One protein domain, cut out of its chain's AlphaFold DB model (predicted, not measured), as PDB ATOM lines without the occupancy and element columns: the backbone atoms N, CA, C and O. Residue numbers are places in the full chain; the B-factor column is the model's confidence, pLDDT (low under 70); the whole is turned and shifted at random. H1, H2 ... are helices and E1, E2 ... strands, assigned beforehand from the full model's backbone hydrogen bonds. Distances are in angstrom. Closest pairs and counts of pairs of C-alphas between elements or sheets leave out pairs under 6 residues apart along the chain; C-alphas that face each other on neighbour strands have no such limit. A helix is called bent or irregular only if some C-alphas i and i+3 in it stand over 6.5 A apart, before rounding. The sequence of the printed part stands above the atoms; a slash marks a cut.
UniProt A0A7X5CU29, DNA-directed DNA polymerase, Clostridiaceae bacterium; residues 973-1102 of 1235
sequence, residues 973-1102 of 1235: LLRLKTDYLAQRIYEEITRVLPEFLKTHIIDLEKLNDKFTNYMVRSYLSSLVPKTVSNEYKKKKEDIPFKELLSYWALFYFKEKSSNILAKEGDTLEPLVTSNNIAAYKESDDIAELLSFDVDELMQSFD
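This is residues 973 to 1102 of the 1235 residues of the protein "DNA-directed DNA polymerase" of Clostridiaceae bacterium (UniProt A0A7X5CU29). Three crossed helices, H1, H4 and H6, make the core, with a small three-stranded sheet under H6 and H7 crossing H6 on the side away from H1. Residues 1091 to 1102, with H9, stick out as a tail. The printed part has 130 residues, with nine named helices and three named strands in the order H1 H2 E1 H3 H4 H5 H6 E2 E3 H7 H8 H9, mostly helix; the sheet, E1 E2 E3, is mixed. It is compact, with a radius of gyration of the C-alphas of 15.2 A and spans of 45 by 39 by 27 A.

Start with H1, residues 973 to 992, the hub, which touches four helices. H2, residues 996 to 999, only just touches it, only at the corner, with 3 pairs of C-alphas within 8 A; the closest are Thr 990 and Phe 996, 6.2 A. H3, residues 1004 to 1010, also only just touches H1, with 3 such pairs, about perpendicular at 90 degrees; closest are C-alphas 992 and 1010, 6.0 A. H4, residues 1014 to 1023, touches H1 at a steep tilt of 51 degrees, opposite ways, closest at C-alphas 985 and 1016, 5.9 A. H6, residues 1041 to 1059, touches H1 with its residues 1048 to 1052 alone, about perpendicular at 77 degrees; C-alphas 982 and 1052 are closest, 6.1 A. H6 is irregular: C-alphas 1052 and 1055 are 9.3 A apart, at a kink of 129 degrees near residue 1053. In the sheet, E1, residues 1001 to 1003, is parallel to E2, residues 1061 to 1064, with N 1002 and O 1061 2.8 A apart. E2 and E3, residues 1067 to 1070, form an antiparallel hairpin, with N 1062 and O 1069 2.8 A apart. With H6 on one face, at a height of 8.4 A over the sheet, there are two layers, helix over sheet; H3 only grazes the sheet. H7, residues 1074 to 1081, touches H6, closest at C-alphas 1047 and 1076, 7.0 A. H5, residues 1026 to 1035, is close to H7 but not clearly touching, at 7.5 A between C-alphas 1028 and 1079. E1, H3 H4 H5 H6 and E2 form a strand-helix-strand unit, two parallel neighbour strands with helices between. H8, residues 1085 to 1088, and H9, residues 1094 to 1099, are apart. Every O i to N i+4 pair is within hydrogen-bond range in H1, H3, H5, H7 and H9, but 10 of 15 in H6 and 2 of 6 in H4, where 6 of 7 O i to N i+3 pairs are.

Find C-alpha 973 at (-10.921, -50.591, -23.722); from there H1 runs 28.5 A to C-alpha 992. H4 spans 15.5 A and H5 14.2 A. Find C-alpha 1041 at (10.134, -33.089, -24.583), where H6 begins its 18.5 A. H9 ends at C-alpha 1099, (-25.338, -39.314, -28.454).

The two C-alphas farthest apart, those of Lys 1035 and Asp 1102, are 48.5 A apart. The printed part has no cut, and the links between named elements are tight. Residues 1081 to 1102 are under 70 in pLDDT; the mean of the printed part is 80.2.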
ATOM      1  N   LEU A 973     -11.564 -50.894 -24.997       88.94
ATOM      2  CA  LEU A 973     -10.921 -50.591 -23.722       88.94
ATOM      3  C   LEU A 973      -9.532 -49.952 -23.898       88.94
ATOM      4  O   LEU A 973      -9.184 -49.010 -23.182       88.94
ATOM      5  N   LEU A 974      -8.738 -50.421 -24.864       86.50
ATOM      6  CA  LEU A 974      -7.429 -49.846 -25.186       86.50
ATOM      7  C   LEU A 974      -7.545 -48.444 -25.812       86.50
ATOM      8  O   LEU A 974      -6.688 -47.591 -25.549       86.50
ATOM      9  N   ARG A 975      -8.614 -48.170 -26.571       82.56
ATOM     10  CA  ARG A 975      -8.939 -46.817 -27.061       82.56
ATOM     11  C   ARG A 975      -9.283 -45.883 -25.904       82.56
ATOM     12  O   ARG A 975      -8.609 -44.870 -25.738       82.56
ATOM     13  N   LEU A 976     -10.202 -46.295 -25.025       86.75
ATOM     14  CA  LEU A 976     -10.557 -45.545 -23.811       86.75
ATOM     15  C   LEU A 976      -9.338 -45.257 -22.931       86.75
ATOM     16  O   LEU A 976      -9.233 -44.190 -22.327       86.75
ATOM     17  N   LYS A 977      -8.388 -46.195 -22.867       90.25
ATOM     18  CA  LYS A 977      -7.126 -45.960 -22.167       90.25
ATOM     19  C   LYS A 977      -6.333 -44.843 -22.817       90.25
ATOM     20  O   LYS A 977      -5.860 -43.970 -22.103       90.25
ATOM     21  N   THR A 978      -6.169 -44.867 -24.134       85.75
ATOM     22  CA  THR A 978      -5.408 -43.836 -24.857       85.75
ATOM     23  C   THR A 978      -5.999 -42.447 -24.609       85.75
ATOM     24  O   THR A 978      -5.256 -41.521 -24.271       85.75
ATOM     25  N   ASP A 979      -7.328 -42.333 -24.644       85.31
ATOM     26  CA  ASP A 979      -8.039 -41.099 -24.301       85.31
ATOM     27  C   ASP A 979      -7.799 -40.688 -22.844       85.31
ATOM     28  O   ASP A 979      -7.452 -39.537 -22.565       85.31
ATOM     29  N   TYR A 980      -7.886 -41.639 -21.908       91.94
ATOM     30  CA  TYR A 980      -7.550 -41.405 -20.504       91.94
ATOM     31  C   TYR A 980      -6.108 -40.905 -20.333       91.94
ATOM     32  O   TYR A 980      -5.881 -39.968 -19.569       91.94
ATOM     33  N   LEU A 981      -5.128 -41.487 -21.032       90.44
ATOM     34  CA  LEU A 981      -3.729 -41.065 -20.947       90.44
ATOM     35  C   LEU A 981      -3.573 -39.605 -21.394       90.44
ATOM     36  O   LEU A 981      -2.936 -38.813 -20.694       90.44
ATOM     37  N   ALA A 982      -4.180 -39.239 -22.526       89.81
ATOM     38  CA  ALA A 982      -4.152 -37.876 -23.050       89.81
ATOM     39  C   ALA A 982      -4.834 -36.877 -22.100       89.81
ATOM     40  O   ALA A 982      -4.276 -35.809 -21.821       89.81
ATOM     41  N   GLN A 983      -5.984 -37.256 -21.539       91.00
ATOM     42  CA  GLN A 983      -6.709 -36.479 -20.535       91.00
ATOM     43  C   GLN A 983      -5.898 -36.311 -19.243       91.00
ATOM     44  O   GLN A 983      -5.795 -35.212 -18.704       91.00
ATOM     45  N   ARG A 984      -5.263 -37.377 -18.749       93.75
ATOM     46  CA  ARG A 984      -4.455 -37.344 -17.524       93.75
ATOM     47  C   ARG A 984      -3.219 -36.448 -17.677       93.75
ATOM     48  O   ARG A 984      -2.838 -35.783 -16.712       93.75
ATOM     49  N   ILE A 985      -2.621 -36.389 -18.874       93.81
ATOM     50  CA  ILE A 985      -1.560 -35.423 -19.215       93.81
ATOM     51  C   ILE A 985      -2.095 -33.989 -19.144       93.81
ATOM     52  O   ILE A 985      -1.455 -33.145 -18.521       93.81
ATOM     53  N   TYR A 986      -3.265 -33.714 -19.733       94.38
ATOM     54  CA  TYR A 986      -3.903 -32.395 -19.661       94.38
ATOM     55  C   TYR A 986      -4.144 -31.954 -18.206       94.38
ATOM     56  O   TYR A 986      -3.738 -30.861 -17.807       94.38
ATOM     57  N   GLU A 987      -4.735 -32.827 -17.384       92.94
ATOM     58  CA  GLU A 987      -4.965 -32.589 -15.952       92.94
ATOM     59  C   GLU A 987      -3.663 -32.245 -15.216       92.94
ATOM     60  O   GLU A 987      -3.606 -31.309 -14.422       92.94
ATOM     61  N   GLU A 988      -2.581 -32.970 -15.497       93.50
ATOM     62  CA  GLU A 988      -1.293 -32.718 -14.858       93.50
ATOM     63  C   GLU A 988      -0.633 -31.420 -15.345       93.50
ATOM     64  O   GLU A 988      -0.085 -30.686 -14.523       93.50
ATOM     65  N   ILE A 989      -0.717 -31.097 -16.642       93.25
ATOM     66  CA  ILE A 989      -0.207 -29.836 -17.206       93.25
ATOM     67  C   ILE A 989      -0.954 -28.648 -16.597       93.25
ATOM     68  O   ILE A 989      -0.314 -27.726 -16.100       93.25
ATOM     69  N   THR A 990      -2.286 -28.675 -16.577       93.31
ATOM     70  CA  THR A 990      -3.106 -27.591 -16.005       93.31
ATOM     71  C   THR A 990      -2.880 -27.429 -14.501       93.31
ATOM     72  O   THR A 990      -2.842 -26.308 -14.004       93.31
ATOM     73  N   ARG A 991      -2.618 -28.521 -13.773       93.12
ATOM     74  CA  ARG A 991      -2.257 -28.475 -12.348       93.12
ATOM     75  C   ARG A 991      -0.930 -27.757 -12.096       93.12
ATOM     76  O   ARG A 991      -0.799 -27.024 -11.117       93.12
ATOM     77  N   VAL A 992       0.086 -27.992 -12.932       92.06
ATOM     78  CA  VAL A 992       1.429 -27.400 -12.745       92.06
ATOM     79  C   VAL A 992       1.605 -26.051 -13.450       92.06
ATOM     80  O   VAL A 992       2.471 -25.261 -13.050       92.06
ATOM     81  N   LEU A 993       0.780 -25.790 -14.464       92.44
ATOM     82  CA  LEU A 993       0.748 -24.597 -15.304       92.44
ATOM     83  C   LEU A 993      -0.705 -24.085 -15.478       92.44
ATOM     84  O   LEU A 993      -1.242 -24.144 -16.586       92.44
ATOM     85  N   PRO A 994      -1.369 -23.576 -14.420       91.06
ATOM     86  CA  PRO A 994      -2.779 -23.169 -14.485       91.06
ATOM     87  C   PRO A 994      -3.070 -22.077 -15.517       91.06
ATOM     88  O   PRO A 994      -4.156 -22.025 -16.090       91.06
ATOM     89  N   GLU A 995      -2.092 -21.217 -15.812       90.12
ATOM     90  CA  GLU A 995      -2.219 -20.176 -16.833       90.12
ATOM     91  C   GLU A 995      -2.451 -20.726 -18.252       90.12
ATOM     92  O   GLU A 995      -2.973 -20.005 -19.107       90.12
ATOM     93  N   PHE A 996      -2.106 -21.994 -18.505       90.62
ATOM     94  CA  PHE A 996      -2.351 -22.669 -19.780       90.62
ATOM     95  C   PHE A 996      -3.841 -22.688 -20.137       90.62
ATOM     96  O   PHE A 996      -4.183 -22.535 -21.307       90.62
ATOM     97  N   LEU A 997      -4.725 -22.782 -19.132       88.62
ATOM     98  CA  LEU A 997      -6.180 -22.789 -19.315       88.62
ATOM     99  C   LEU A 997      -6.701 -21.527 -20.013       88.62
ATOM    100  O   LEU A 997      -7.677 -21.600 -20.749       88.62
ATOM    101  N   LYS A 998      -6.060 -20.376 -19.772       88.44
ATOM    102  CA  LYS A 998      -6.469 -19.079 -20.337       88.44
ATOM    103  C   LYS A 998      -5.659 -18.685 -21.564       88.44
ATOM    104  O   LYS A 998      -6.162 -18.003 -22.444       88.44
ATOM    105  N   THR A 999      -4.376 -19.034 -21.573       89.94
ATOM    106  CA  THR A 999      -3.425 -18.518 -22.567       89.94
ATOM    107  C   THR A 999      -3.178 -19.476 -23.722       89.94
ATOM    108  O   THR A 999      -2.713 -19.030 -24.764       89.94
ATOM    109  N   HIS A1000      -3.430 -20.778 -23.538       90.44
ATOM    110  CA  HIS A1000      -3.008 -21.845 -24.453       90.44
ATOM    111  C   HIS A1000      -1.497 -21.838 -24.770       90.44
ATOM    112  O   HIS A1000      -1.054 -22.406 -25.771       90.44
ATOM    113  N   ILE A1001      -0.689 -21.226 -23.895       92.25
ATOM    114  CA  ILE A1001       0.771 -21.175 -23.995       92.25
ATOM    115  C   ILE A1001       1.377 -22.181 -23.014       92.25
ATOM    116  O   ILE A1001       1.111 -22.133 -21.813       92.25
ATOM    117  N   ILE A1002       2.239 -23.064 -23.517       93.19
ATOM    118  CA  ILE A1002       3.062 -23.971 -22.718       93.19
ATOM    119  C   ILE A1002       4.457 -23.369 -22.552       93.19
ATOM    120  O   ILE A1002       5.268 -23.388 -23.475       93.19
ATOM    121  N   ASP A1003       4.756 -22.867 -21.355       93.06
ATOM    122  CA  ASP A1003       6.119 -22.490 -20.964       93.06
ATOM    123  C   ASP A1003       6.943 -23.763 -20.719       93.06
ATOM    124  O   ASP A1003       6.734 -24.469 -19.727       93.06
ATOM    125  N   LEU A1004       7.833 -24.097 -21.659       91.62
ATOM    126  CA  LEU A1004       8.540 -25.379 -21.672       91.62
ATOM    127  C   LEU A1004       9.507 -25.518 -20.498       91.62
ATOM    128  O   LEU A1004       9.596 -26.599 -19.918       91.62
ATOM    129  N   GLU A1005      10.204 -24.447 -20.115       88.94
ATOM    130  CA  GLU A1005      11.139 -24.475 -18.986       88.94
ATOM    131  C   GLU A1005      10.387 -24.666 -17.668       88.94
ATOM    132  O   GLU A1005      10.715 -25.558 -16.878       88.94
ATOM    133  N   LYS A1006       9.321 -23.885 -17.458       89.88
ATOM    134  CA  LYS A1006       8.493 -23.977 -16.253       89.88
ATOM    135  C   LYS A1006       7.780 -25.325 -16.159       89.88
ATOM    136  O   LYS A1006       7.756 -25.927 -15.082       89.88
ATOM    137  N   LEU A1007       7.222 -25.817 -17.268       91.44
ATOM    138  CA  LEU A1007       6.565 -27.120 -17.311       91.44
ATOM    139  C   LEU A1007       7.573 -28.240 -17.049       91.44
ATOM    140  O   LEU A1007       7.316 -29.119 -16.225       91.44
ATOM    141  N   ASN A1008       8.740 -28.199 -17.696       87.69
ATOM    142  CA  ASN A1008       9.761 -29.223 -17.523       87.69
ATOM    143  C   ASN A1008      10.318 -29.264 -16.088       87.69
ATOM    144  O   ASN A1008      10.658 -30.343 -15.610       87.69
ATOM    145  N   ASP A1009      10.361 -28.148 -15.358       85.44
ATOM    146  CA  ASP A1009      10.775 -28.162 -13.950       85.44
ATOM    147  C   ASP A1009       9.692 -28.727 -13.007       85.44
ATOM    148  O   ASP A1009      10.002 -29.481 -12.074       85.44
ATOM    149  N   LYS A1010       8.417 -28.389 -13.263       88.50
ATOM    150  CA  LYS A1010       7.294 -28.648 -12.342       88.50
ATOM    151  C   LYS A1010       6.490 -29.913 -12.608       88.50
ATOM    152  O   LYS A1010       5.908 -30.446 -11.660       88.50
ATOM    153  N   PHE A1011       6.453 -30.415 -13.841       89.69
ATOM    154  CA  PHE A1011       5.734 -31.638 -14.211       89.69
ATOM    155  C   PHE A1011       6.459 -32.848 -13.603       89.69
ATOM    156  O   PHE A1011       7.173 -33.573 -14.268       89.69
ATOM    157  N   THR A1012       6.400 -33.052 -12.294       85.88
ATOM    158  CA  THR A1012       7.271 -34.017 -11.599       85.88
ATOM    159  C   THR A1012       6.717 -35.441 -11.581       85.88
ATOM    160  O   THR A1012       7.466 -36.366 -11.259       85.88
ATOM    161  N   ASN A1013       5.451 -35.630 -11.967       89.06
ATOM    162  CA  ASN A1013       4.828 -36.939 -12.124       89.06
ATOM    163  C   ASN A1013       5.406 -37.666 -13.350       89.06
ATOM    164  O   ASN A1013       4.990 -37.458 -14.489       89.06
ATOM    165  N   TYR A1014       6.412 -38.504 -13.108       88.12
ATOM    166  CA  TYR A1014       7.119 -39.247 -14.151       88.12
ATOM    167  C   TYR A1014       6.248 -40.301 -14.832       88.12
ATOM    168  O   TYR A1014       6.500 -40.609 -15.996       88.12
ATOM    169  N   MET A1015       5.234 -40.833 -14.143       88.31
ATOM    170  CA  MET A1015       4.323 -41.799 -14.739       88.31
ATOM    171  C   MET A1015       3.463 -41.113 -15.797       88.31
ATOM    172  O   MET A1015       3.473 -41.521 -16.955       88.31
ATOM    173  N   VAL A1016       2.849 -39.979 -15.449       90.56
ATOM    174  CA  VAL A1016       2.063 -39.189 -16.407       90.56
ATOM    175  C   VAL A1016       2.935 -38.618 -17.529       90.56
ATOM    176  O   VAL A1016       2.518 -38.597 -18.682       90.56
ATOM    177  N   ARG A1017       4.191 -38.241 -17.253       90.62
ATOM    178  CA  ARG A1017       5.140 -37.901 -18.329       90.62
ATOM    179  C   ARG A1017       5.388 -39.054 -19.289       90.62
ATOM    180  O   ARG A1017       5.511 -38.819 -20.486       90.62
ATOM    181  N   SER A1018       5.504 -40.279 -18.780       87.62
ATOM    182  CA  SER A1018       5.761 -41.442 -19.628       87.62
ATOM    183  C   SER A1018       4.617 -41.695 -20.617       87.62
ATOM    184  O   SER A1018       4.878 -42.145 -21.734       87.62
ATOM    185  N   TYR A1019       3.384 -41.293 -20.280       90.44
ATOM    186  CA  TYR A1019       2.228 -41.375 -21.177       90.44
ATOM    187  C   TYR A1019       2.404 -40.574 -22.467       90.44
ATOM    188  O   TYR A1019       1.917 -41.008 -23.508       90.44
ATOM    189  N   LEU A1020       3.165 -39.470 -22.449       90.31
ATOM    190  CA  LEU A1020       3.450 -38.691 -23.660       90.31
ATOM    191  C   LEU A1020       4.064 -39.564 -24.763       90.31
ATOM    192  O   LEU A1020       3.744 -39.403 -25.935       90.31
ATOM    193  N   SER A1021       4.914 -40.526 -24.386       86.50
ATOM    194  CA  SER A1021       5.556 -41.435 -25.340       86.50
ATOM    195  C   SER A1021       4.583 -42.408 -26.013       86.50
ATOM    196  O   SER A1021       4.883 -42.902 -27.098       86.50
ATOM    197  N   SER A1022       3.418 -42.656 -25.403       84.69
ATOM    198  CA  SER A1022       2.385 -43.556 -25.939       84.69
ATOM    199  C   SER A1022       1.580 -42.919 -27.074       84.69
ATOM    200  O   SER A1022       0.986 -43.637 -27.869       84.69
ATOM    201  N   LEU A1023       1.592 -41.585 -27.175       87.06
ATOM    202  CA  LEU A1023       0.880 -40.817 -28.205       87.06
ATOM    203  C   LEU A1023       1.761 -40.505 -29.426       87.06
ATOM    204  O   LEU A1023       1.303 -39.893 -30.390       87.06
ATOM    205  N   VAL A1024       3.034 -40.911 -29.393       86.56
ATOM    206  CA  VAL A1024       3.976 -40.695 -30.493       86.56
ATOM    207  C   VAL A1024       3.768 -41.758 -31.578       86.56
ATOM    208  O   VAL A1024       3.779 -42.952 -31.262       86.56
ATOM    209  N   PRO A1025       3.696 -41.372 -32.867       85.31
ATOM    210  CA  PRO A1025       3.664 -42.321 -33.972       85.31
ATOM    211  C   PRO A1025       4.808 -43.345 -33.923       85.31
ATOM    212  O   PRO A1025       5.976 -43.016 -33.676       85.31
ATOM    213  N   LYS A1026       4.501 -44.616 -34.220       81.50
ATOM    214  CA  LYS A1026       5.498 -45.704 -34.212       81.50
ATOM    215  C   LYS A1026       6.658 -45.442 -35.178       81.50
ATOM    216  O   LYS A1026       7.786 -45.831 -34.880       81.50
ATOM    217  N   THR A1027       6.398 -44.792 -36.312       84.00
ATOM    218  CA  THR A1027       7.403 -44.388 -37.310       84.00
ATOM    219  C   THR A1027       8.482 -43.506 -36.682       84.00
ATOM    220  O   THR A1027       9.664 -43.853 -36.731       84.00
ATOM    221  N   VAL A1028       8.060 -42.454 -35.981       85.81
ATOM    222  CA  VAL A1028       8.920 -41.513 -35.251       85.81
ATOM    223  C   VAL A1028       9.648 -42.223 -34.108       85.81
ATOM    224  O   VAL A1028      10.874 -42.166 -34.015       85.81
ATOM    225  N   SER A1029       8.923 -42.987 -33.281       83.31
ATOM    226  CA  SER A1029       9.521 -43.763 -32.184       83.31
ATOM    227  C   SER A1029      10.632 -44.701 -32.678       83.31
ATOM    228  O   SER A1029      11.699 -44.804 -32.068       83.31
ATOM    229  N   ASN A1030      10.420 -45.368 -33.815       82.56
ATOM    230  CA  ASN A1030      11.399 -46.270 -34.417       82.56
ATOM    231  C   ASN A1030      12.612 -45.533 -34.994       82.56
ATOM    232  O   ASN A1030      13.721 -46.070 -34.943       82.56
ATOM    233  N   GLU A1031      12.436 -44.326 -35.527       87.19
ATOM    234  CA  GLU A1031      13.541 -43.498 -36.010       87.19
ATOM    235  C   GLU A1031      14.481 -43.103 -34.862       87.19
ATOM    236  O   GLU A1031      15.689 -43.350 -34.939       87.19
ATOM    237  N   TYR A1032      13.928 -42.603 -33.757       86.75
ATOM    238  CA  TYR A1032      14.700 -42.265 -32.560       86.75
ATOM    239  C   TYR A1032      15.360 -43.498 -31.922       86.75
ATOM    240  O   TYR A1032      16.549 -43.474 -31.590       86.75
ATOM    241  N   LYS A1033      14.659 -44.642 -31.872       83.75
ATOM    242  CA  LYS A1033      15.249 -45.925 -31.439       83.75
ATOM    243  C   LYS A1033      16.437 -46.356 -32.303       83.75
ATOM    244  O   LYS A1033      17.416 -46.867 -31.758       83.75
ATOM    245  N   LYS A1034      16.388 -46.155 -33.628       86.19
ATOM    246  CA  LYS A1034      17.519 -46.446 -34.536       86.19
ATOM    247  C   LYS A1034      18.716 -45.536 -34.258       86.19
ATOM    248  O   LYS A1034      19.848 -46.020 -34.272       86.19
ATOM    249  N   LYS A1035      18.470 -44.254 -33.968       87.81
ATOM    250  CA  LYS A1035      19.505 -43.274 -33.594       87.81
ATOM    251  C   LYS A1035      20.050 -43.483 -32.174       87.81
ATOM    252  O   LYS A1035      21.163 -43.056 -31.889       87.81
ATOM    253  N   LYS A1036      19.326 -44.224 -31.322       82.69
ATOM    254  CA  LYS A1036      19.584 -44.374 -29.874       82.69
ATOM    255  C   LYS A1036      19.515 -43.037 -29.133       82.69
ATOM    256  O   LYS A1036      20.289 -42.798 -28.208       82.69
ATOM    257  N   GLU A1037      18.589 -42.193 -29.561       85.56
ATOM    258  CA  GLU A1037      18.319 -40.877 -28.991       85.56
ATOM    259  C   GLU A1037      16.930 -40.881 -28.345       85.56
ATOM    260  O   GLU A1037      16.039 -41.614 -28.783       85.56
ATOM    261  N   ASP A1038      16.757 -40.076 -27.299       83.06
ATOM    262  CA  ASP A1038      15.451 -39.851 -26.684       83.06
ATOM    263  C   ASP A1038      14.671 -38.803 -27.489       83.06
ATOM    264  O   ASP A1038      15.251 -37.853 -28.020       83.06
ATOM    265  N   ILE A1039      13.350 -38.964 -27.564       88.06
ATOM    266  CA  ILE A1039      12.480 -37.991 -28.233       88.06
ATOM    267  C   ILE A1039      12.444 -36.705 -27.385       88.06
ATOM    268  O   ILE A1039      12.163 -36.788 -26.183       88.06
ATOM    269  N   PRO A1040      12.695 -35.515 -27.968       91.19
ATOM    270  CA  PRO A1040      12.667 -34.252 -27.237       91.19
ATOM    271  C   PRO A1040      11.322 -33.979 -26.554       91.19
ATOM    272  O   PRO A1040      10.258 -34.241 -27.109       91.19
ATOM    273  N   PHE A1041      11.348 -33.362 -25.367       89.69
ATOM    274  CA  PHE A1041      10.134 -33.089 -24.583       89.69
ATOM    275  C   PHE A1041       9.111 -32.205 -25.322       89.69
ATOM    276  O   PHE A1041       7.916 -32.487 -25.275       89.69
ATOM    277  N   LYS A1042       9.570 -31.187 -26.066       92.12
ATOM    278  CA  LYS A1042       8.720 -30.352 -26.941       92.12
ATOM    279  C   LYS A1042       8.016 -31.196 -28.007       92.12
ATOM    280  O   LYS A1042       6.821 -31.030 -28.233       92.12
ATOM    281  N   GLU A1043       8.729 -32.143 -28.614       92.06
ATOM    282  CA  GLU A1043       8.181 -33.022 -29.650       92.06
ATOM    283  C   GLU A1043       7.163 -34.022 -29.072       92.06
ATOM    284  O   GLU A1043       6.092 -34.210 -29.645       92.06
ATOM    285  N   LEU A1044       7.426 -34.578 -27.885       92.62
ATOM    286  CA  LEU A1044       6.459 -35.390 -27.137       92.62
ATOM    287  C   LEU A1044       5.145 -34.632 -26.865       92.62
ATOM    288  O   LEU A1044       4.057 -35.154 -27.110       92.62
ATOM    289  N   LEU A1045       5.242 -33.383 -26.397       93.88
ATOM    290  CA  LEU A1045       4.084 -32.513 -26.165       93.88
ATOM    291  C   LEU A1045       3.342 -32.169 -27.463       93.88
ATOM    292  O   LEU A1045       2.126 -32.015 -27.440       93.88
ATOM    293  N   SER A1046       4.052 -32.083 -28.588       93.12
ATOM    294  CA  SER A1046       3.453 -31.792 -29.894       93.12
ATOM    295  C   SER A1046       2.490 -32.898 -30.327       93.12
ATOM    296  O   SER A1046       1.367 -32.607 -30.732       93.12
ATOM    297  N   TYR A1047       2.893 -34.168 -30.197       92.06
ATOM    298  CA  TYR A1047       2.029 -35.306 -30.540       92.06
ATOM    299  C   TYR A1047       0.865 -35.479 -29.562       92.06
ATOM    300  O   TYR A1047      -0.243 -35.795 -29.988       92.06
ATOM    301  N   TRP A1048       1.074 -35.200 -28.271       93.56
ATOM    302  CA  TRP A1048      -0.035 -35.134 -27.318       93.56
ATOM    303  C   TRP A1048      -1.046 -34.043 -27.688       93.56
ATOM    304  O   TRP A1048      -2.242 -34.315 -27.721       93.56
ATOM    305  N   ALA A1049      -0.582 -32.831 -28.008       91.50
ATOM    306  CA  ALA A1049      -1.464 -31.728 -28.376       91.50
ATOM    307  C   ALA A1049      -2.228 -32.018 -29.677       91.50
ATOM    308  O   ALA A1049      -3.411 -31.698 -29.762       91.50
ATOM    309  N   LEU A1050      -1.577 -32.661 -30.655       89.69
ATOM    310  CA  LEU A1050      -2.215 -33.161 -31.878       89.69
ATOM    311  C   LEU A1050      -3.336 -34.161 -31.578       89.69
ATOM    312  O   LEU A1050      -4.434 -34.008 -32.099       89.69
ATOM    313  N   PHE A1051      -3.073 -35.154 -30.724       88.06
ATOM    314  CA  PHE A1051      -4.072 -36.156 -30.348       88.06
ATOM    315  C   PHE A1051      -5.242 -35.522 -29.577       88.06
ATOM    316  O   PHE A1051      -6.403 -35.718 -29.926       88.06
ATOM    317  N   TYR A1052      -4.938 -34.737 -28.539       87.69
ATOM    318  CA  TYR A1052      -5.929 -34.252 -27.577       87.69
ATOM    319  C   TYR A1052      -6.775 -33.088 -28.108       87.69
ATOM    320  O   TYR A1052      -7.993 -33.084 -27.953       87.69
ATOM    321  N   PHE A1053      -6.152 -32.099 -28.758       86.81
ATOM    322  CA  PHE A1053      -6.863 -30.926 -29.280       86.81
ATOM    323  C   PHE A1053      -7.304 -31.084 -30.739       86.81
ATOM    324  O   PHE A1053      -8.055 -30.237 -31.232       86.81
ATOM    325  N   LYS A1054      -6.866 -32.149 -31.431       85.62
ATOM    326  CA  LYS A1054      -7.187 -32.434 -32.837       85.62
ATOM    327  C   LYS A1054      -6.950 -31.192 -33.710       85.62
ATOM    328  O   LYS A1054      -5.873 -30.607 -33.680       85.62
ATOM    329  N   GLU A1055      -7.962 -30.730 -34.440       79.31
ATOM    330  CA  GLU A1055      -7.877 -29.552 -35.314       79.31
ATOM    331  C   GLU A1055      -7.526 -28.253 -34.572       79.31
ATOM    332  O   GLU A1055      -6.954 -27.339 -35.163       79.31
ATOM    333  N   LYS A1056      -7.812 -28.163 -33.265       84.00
ATOM    334  CA  LYS A1056      -7.495 -26.988 -32.438       84.00
ATOM    335  C   LYS A1056      -6.041 -26.970 -31.957       84.00
ATOM    336  O   LYS A1056      -5.624 -25.994 -31.333       84.00
ATOM    337  N   SER A1057      -5.246 -28.006 -32.242       84.25
ATOM    338  CA  SER A1057      -3.859 -28.105 -31.771       84.25
ATOM    339  C   SER A1057      -2.952 -26.998 -32.319       84.25
ATOM    340  O   SER A1057      -1.948 -26.665 -31.692       84.25
ATOM    341  N   SER A1058      -3.303 -26.399 -33.464       82.25
ATOM    342  CA  SER A1058      -2.586 -25.259 -34.053       82.25
ATOM    343  C   SER A1058      -2.620 -24.000 -33.183       82.25
ATOM    344  O   SER A1058      -1.792 -23.113 -33.368       82.25
ATOM    345  N   ASN A1059      -3.563 -23.920 -32.238       86.69
ATOM    346  CA  ASN A1059      -3.721 -22.778 -31.337       86.69
ATOM    347  C   ASN A1059      -2.829 -22.883 -30.091       86.69
ATOM    348  O   ASN A1059      -2.777 -21.943 -29.301       86.69
ATOM    349  N   ILE A1060      -2.140 -24.013 -29.901       92.50
ATOM    350  CA  ILE A1060      -1.248 -24.222 -28.764       92.50
ATOM    351  C   ILE A1060       0.146 -23.696 -29.107       92.50
ATOM    352  O   ILE A1060       0.785 -24.149 -30.062       92.50
ATOM    353  N   LEU A1061       0.640 -22.760 -28.298       93.25
ATOM    354  CA  LEU A1061       1.966 -22.168 -28.467       93.25
ATOM    355  C   LEU A1061       2.938 -22.719 -27.420       93.25
ATOM    356  O   LEU A1061       2.568 -22.950 -26.272       93.25
ATOM    357  N   ALA A1062       4.194 -22.906 -27.801       92.94
ATOM    358  CA  ALA A1062       5.300 -23.208 -26.907       92.94
ATOM    359  C   ALA A1062       6.119 -21.937 -26.661       92.94
ATOM    360  O   ALA A1062       6.483 -21.235 -27.606       92.94
ATOM    361  N   LYS A1063       6.426 -21.659 -25.395       93.06
ATOM    362  CA  LYS A1063       7.334 -20.585 -24.994       93.06
ATOM    363  C   LYS A1063       8.669 -21.175 -24.541       93.06
ATOM    364  O   LYS A1063       8.699 -22.027 -23.652       93.06
ATOM    365  N   GLU A1064       9.755 -20.696 -25.139       86.94
ATOM    366  CA  GLU A1064      11.138 -21.091 -24.847       86.94
ATOM    367  C   GLU A1064      11.986 -19.810 -24.734       86.94
ATOM    368  O   GLU A1064      12.136 -19.055 -25.699       86.94
ATOM    369  N   GLY A1065      12.449 -19.474 -23.523       84.12
ATOM    370  CA  GLY A1065      12.983 -18.138 -23.228       84.12
ATOM    371  C   GLY A1065      11.956 -17.022 -23.497       84.12
ATOM    372  O   GLY A1065      10.832 -17.071 -22.996       84.12
ATOM    373  N   ASP A1066      12.330 -16.029 -24.310       81.31
ATOM    374  CA  ASP A1066      11.450 -14.927 -24.749       81.31
ATOM    375  C   ASP A1066      10.728 -15.212 -26.082       81.31
ATOM    376  O   ASP A1066      10.000 -14.361 -26.597       81.31
ATOM    377  N   THR A1067      10.928 -16.400 -26.664       86.38
ATOM    378  CA  THR A1067      10.350 -16.772 -27.962       86.38
ATOM    379  C   THR A1067       9.054 -17.562 -27.804       86.38
ATOM    380  O   THR A1067       8.929 -18.405 -26.916       86.38
ATOM    381  N   LEU A1068       8.083 -17.263 -28.670       90.94
ATOM    382  CA  LEU A1068       6.780 -17.920 -28.768       90.94
ATOM    383  C   LEU A1068       6.656 -18.526 -30.163       90.94
ATOM    384  O   LEU A1068       6.725 -17.812 -31.162       90.94
ATOM    385  N   GLU A1069       6.460 -19.836 -30.221       92.00
ATOM    386  CA  GLU A1069       6.353 -20.595 -31.465       92.00
ATOM    387  C   GLU A1069       5.149 -21.541 -31.405       92.00
ATOM    388  O   GLU A1069       4.722 -21.912 -30.312       92.00
ATOM    389  N   PRO A1070       4.595 -21.984 -32.545       91.00
ATOM    390  CA  PRO A1070       3.631 -23.077 -32.551       91.00
ATOM    391  C   PRO A1070       4.225 -24.326 -31.892       91.00
ATOM    392  O   PRO A1070       5.329 -24.747 -32.244       91.00
ATOM    393  N   LEU A1071       3.500 -24.933 -30.945       92.06
ATOM    394  CA  LEU A1071       3.921 -26.209 -30.363       92.06
ATOM    395  C   LEU A1071       3.901 -27.305 -31.437       92.06
ATOM    396  O   LEU A1071       4.832 -28.092 -31.534       92.06
ATOM    397  N   VAL A1072       2.851 -27.325 -32.259       89.25
ATOM    398  CA  VAL A1072       2.650 -28.302 -33.333       89.25
ATOM    399  C   VAL A1072       3.143 -27.740 -34.665       89.25
ATOM    400  O   VAL A1072       2.687 -26.687 -35.106       89.25
ATOM    401  N   THR A1073       4.038 -28.467 -35.344       87.75
ATOM    402  CA  THR A1073       4.565 -28.078 -36.665       87.75
ATOM    403  C   THR A1073       3.913 -28.855 -37.814       87.75
ATOM    404  O   THR A1073       3.309 -29.912 -37.614       87.75
ATOM    405  N   SER A1074       4.093 -28.384 -39.054       81.94
ATOM    406  CA  SER A1074       3.650 -29.096 -40.265       81.94
ATOM    407  C   SER A1074       4.263 -30.491 -40.396       81.94
ATOM    408  O   SER A1074       3.602 -31.400 -40.891       81.94
ATOM    409  N   ASN A1075       5.498 -30.679 -39.921       82.25
ATOM    410  CA  ASN A1075       6.168 -31.978 -39.934       82.25
ATOM    411  C   ASN A1075       5.517 -32.948 -38.947       82.25
ATOM    412  O   ASN A1075       5.352 -34.117 -39.277       82.25
ATOM    413  N   ASN A1076       5.096 -32.466 -37.771       83.38
ATOM    414  CA  ASN A1076       4.353 -33.296 -36.821       83.38
ATOM    415  C   ASN A1076       3.013 -33.732 -37.423       83.38
ATOM    416  O   ASN A1076       2.677 -34.907 -37.345       83.38
ATOM    417  N   ILE A1077       2.283 -32.811 -38.065       81.38
ATOM    418  CA  ILE A1077       1.008 -33.114 -38.736       81.38
ATOM    419  C   ILE A1077       1.214 -34.143 -39.856       81.38
ATOM    420  O   ILE A1077       0.448 -35.098 -39.951       81.38
ATOM    421  N   ALA A1078       2.242 -33.970 -40.691       79.81
ATOM    422  CA  ALA A1078       2.554 -34.900 -41.774       79.81
ATOM    423  C   ALA A1078       2.926 -36.292 -41.243       79.81
ATOM    424  O   ALA A1078       2.345 -37.274 -41.685       79.81
ATOM    425  N   ALA A1079       3.814 -36.375 -40.248       78.00
ATOM    426  CA  ALA A1079       4.208 -37.643 -39.632       78.00
ATOM    427  C   ALA A1079       3.037 -38.353 -38.935       78.00
ATOM    428  O   ALA A1079       2.986 -39.581 -38.913       78.00
ATOM    429  N   TYR A1080       2.102 -37.582 -38.370       75.88
ATOM    430  CA  TYR A1080       0.899 -38.106 -37.733       75.88
ATOM    431  C   TYR A1080      -0.096 -38.665 -38.765       75.88
ATOM    432  O   TYR A1080      -0.587 -39.775 -38.580       75.88
ATOM    433  N   LYS A1081      -0.309 -37.963 -39.889       69.75
ATOM    434  CA  LYS A1081      -1.136 -38.427 -41.023       69.75
ATOM    435  C   LYS A1081      -0.513 -39.598 -41.791       69.75
ATOM    436  O   LYS A1081      -1.185 -40.538 -42.167       69.75
ATOM    437  N   GLU A1082       0.803 -39.626 -41.992       57.44
ATOM    438  CA  GLU A1082       1.466 -40.798 -42.598       57.44
ATOM    439  C   GLU A1082       1.351 -42.063 -41.732       57.44
ATOM    440  O   GLU A1082       1.568 -43.174 -42.211       57.44
ATOM    441  N   SER A1083       1.007 -41.899 -40.452       58.03
ATOM    442  CA  SER A1083       0.706 -42.985 -39.525       58.03
ATOM    443  C   SER A1083      -0.792 -43.261 -39.385       58.03
ATOM    444  O   SER A1083      -1.179 -43.768 -38.334       58.03
ATOM    445  N   ASP A1084      -1.598 -42.931 -40.410       48.34
ATOM    446  CA  ASP A1084      -3.074 -42.971 -40.438       48.34
ATOM    447  C   ASP A1084      -3.703 -44.279 -39.919       48.34
ATOM    448  O   ASP A1084      -4.872 -44.263 -39.571       48.34
ATOM    449  N   ASP A1085      -2.947 -45.352 -39.670       50.44
ATOM    450  CA  ASP A1085      -3.380 -46.444 -38.788       50.44
ATOM    451  C   ASP A1085      -3.907 -45.940 -37.426       50.44
ATOM    452  O   ASP A1085      -4.861 -46.498 -36.907       50.44
ATOM    453  N   ILE A1086      -3.338 -44.889 -36.818       46.12
ATOM    454  CA  ILE A1086      -3.834 -44.372 -35.525       46.12
ATOM    455  C   ILE A1086      -5.159 -43.621 -35.705       46.12
ATOM    456  O   ILE A1086      -6.021 -43.750 -34.850       46.12
ATOM    457  N   ALA A1087      -5.356 -42.869 -36.792       37.84
ATOM    458  CA  ALA A1087      -6.572 -42.083 -37.029       37.84
ATOM    459  C   ALA A1087      -7.719 -42.908 -37.652       37.84
ATOM    460  O   ALA A1087      -8.884 -42.684 -37.331       37.84
ATOM    461  N   GLU A1088      -7.395 -43.897 -38.485       39.00
ATOM    462  CA  GLU A1088      -8.325 -44.783 -39.196       39.00
ATOM    463  C   GLU A1088      -8.730 -45.998 -38.330       39.00
ATOM    464  O   GLU A1088      -9.867 -46.455 -38.413       39.00
ATOM    465  N   LEU A1089      -7.894 -46.449 -37.369       42.19
ATOM    466  CA  LEU A1089      -8.376 -47.326 -36.282       42.19
ATOM    467  C   LEU A1089      -9.338 -46.605 -35.322       42.19
ATOM    468  O   LEU A1089     -10.014 -47.277 -34.552       42.19
ATOM    469  N   LEU A1090      -9.412 -45.272 -35.328       40.78
ATOM    470  CA  LEU A1090     -10.226 -44.474 -34.401       40.78
ATOM    471  C   LEU A1090     -11.537 -43.957 -35.020       40.78
ATOM    472  O   LEU A1090     -12.292 -43.275 -34.334       40.78
ATOM    473  N   SER A1091     -11.852 -44.306 -36.272       33.97
ATOM    474  CA  SER A1091     -13.060 -43.848 -36.972       33.97
ATOM    475  C   SER A1091     -14.271 -44.775 -36.776       33.97
ATOM    476  O   SER A1091     -14.910 -45.188 -37.743       33.97
ATOM    477  N   PHE A1092     -14.596 -45.124 -35.530       31.45
ATOM    478  CA  PHE A1092     -16.005 -45.348 -35.194       31.45
ATOM    479  C   PHE A1092     -16.520 -44.020 -34.666       31.45
ATOM    480  O   PHE A1092     -15.829 -43.383 -33.873       31.45
ATOM    481  N   ASP A1093     -17.676 -43.587 -35.155       41.56
ATOM    482  CA  ASP A1093     -18.270 -42.307 -34.804       41.56
ATOM    483  C   ASP A1093     -18.642 -42.317 -33.314       41.56
ATOM    484  O   ASP A1093     -19.709 -42.767 -32.898       41.56
ATOM    485  N   VAL A1094     -17.685 -41.906 -32.477       33.47
ATOM    486  CA  VAL A1094     -17.850 -41.776 -31.027       33.47
ATOM    487  C   VAL A1094     -18.966 -40.779 -30.731       33.47
ATOM    488  O   VAL A1094     -19.574 -40.894 -29.677       33.47
ATOM    489  N   ASP A1095     -19.301 -39.879 -31.661       35.19
ATOM    490  CA  ASP A1095     -20.429 -38.964 -31.511       35.19
ATOM    491  C   ASP A1095     -21.775 -39.710 -31.493       35.19
ATOM    492  O   ASP A1095     -22.691 -39.256 -30.820       35.19
ATOM    493  N   GLU A1096     -21.898 -40.895 -32.104       36.22
ATOM    494  CA  GLU A1096     -23.119 -41.722 -32.062       36.22
ATOM    495  C   GLU A1096     -23.219 -42.534 -30.751       36.22
ATOM    496  O   GLU A1096     -24.296 -42.684 -30.170       36.22
ATOM    497  N   LEU A1097     -22.077 -42.992 -30.213       33.22
ATOM    498  CA  LEU A1097     -22.015 -43.628 -28.889       33.22
ATOM    499  C   LEU A1097     -22.203 -42.588 -27.771       33.22
ATOM    500  O   LEU A1097     -22.882 -42.878 -26.791       33.22
ATOM    501  N   MET A1098     -21.659 -41.377 -27.948       31.55
ATOM    502  CA  MET A1098     -21.823 -40.205 -27.077       31.55
ATOM    503  C   MET A1098     -23.228 -39.588 -27.178       31.55
ATOM    504  O   MET A1098     -23.715 -39.059 -26.187       31.55
ATOM    505  N   GLN A1099     -23.928 -39.716 -28.311       35.22
ATOM    506  CA  GLN A1099     -25.338 -39.314 -28.454       35.22
ATOM    507  C   GLN A1099     -26.291 -40.183 -27.624       35.22
ATOM    508  O   GLN A1099     -27.330 -39.699 -27.187       35.22
ATOM    509  N   SER A1100     -25.925 -41.433 -27.307       31.61
ATOM    510  CA  SER A1100     -26.691 -42.252 -26.350       31.61
ATOM    511  C   SER A1100     -26.571 -41.776 -24.892       31.61
ATOM    512  O   SER A1100     -27.305 -42.246 -24.023       31.61
ATOM    513  N   PHE A1101     -25.683 -40.808 -24.628       31.72
ATOM    514  CA  PHE A1101     -25.584 -40.085 -23.360       31.72
ATOM    515  C   PHE A1101     -26.413 -38.786 -23.358       31.72
ATOM    516  O   PHE A1101     -26.347 -38.053 -22.372       31.72
ATOM    517  N   ASP A1102     -27.174 -38.499 -24.424       32.91
ATOM    518  CA  ASP A1102     -27.746 -37.168 -24.677       32.91
ATOM    519  C   ASP A1102     -29.280 -37.126 -24.846       32.91
ATOM    520  O   ASP A1102     -29.822 -36.160 -25.380       32.91
TER     521      ASP A1102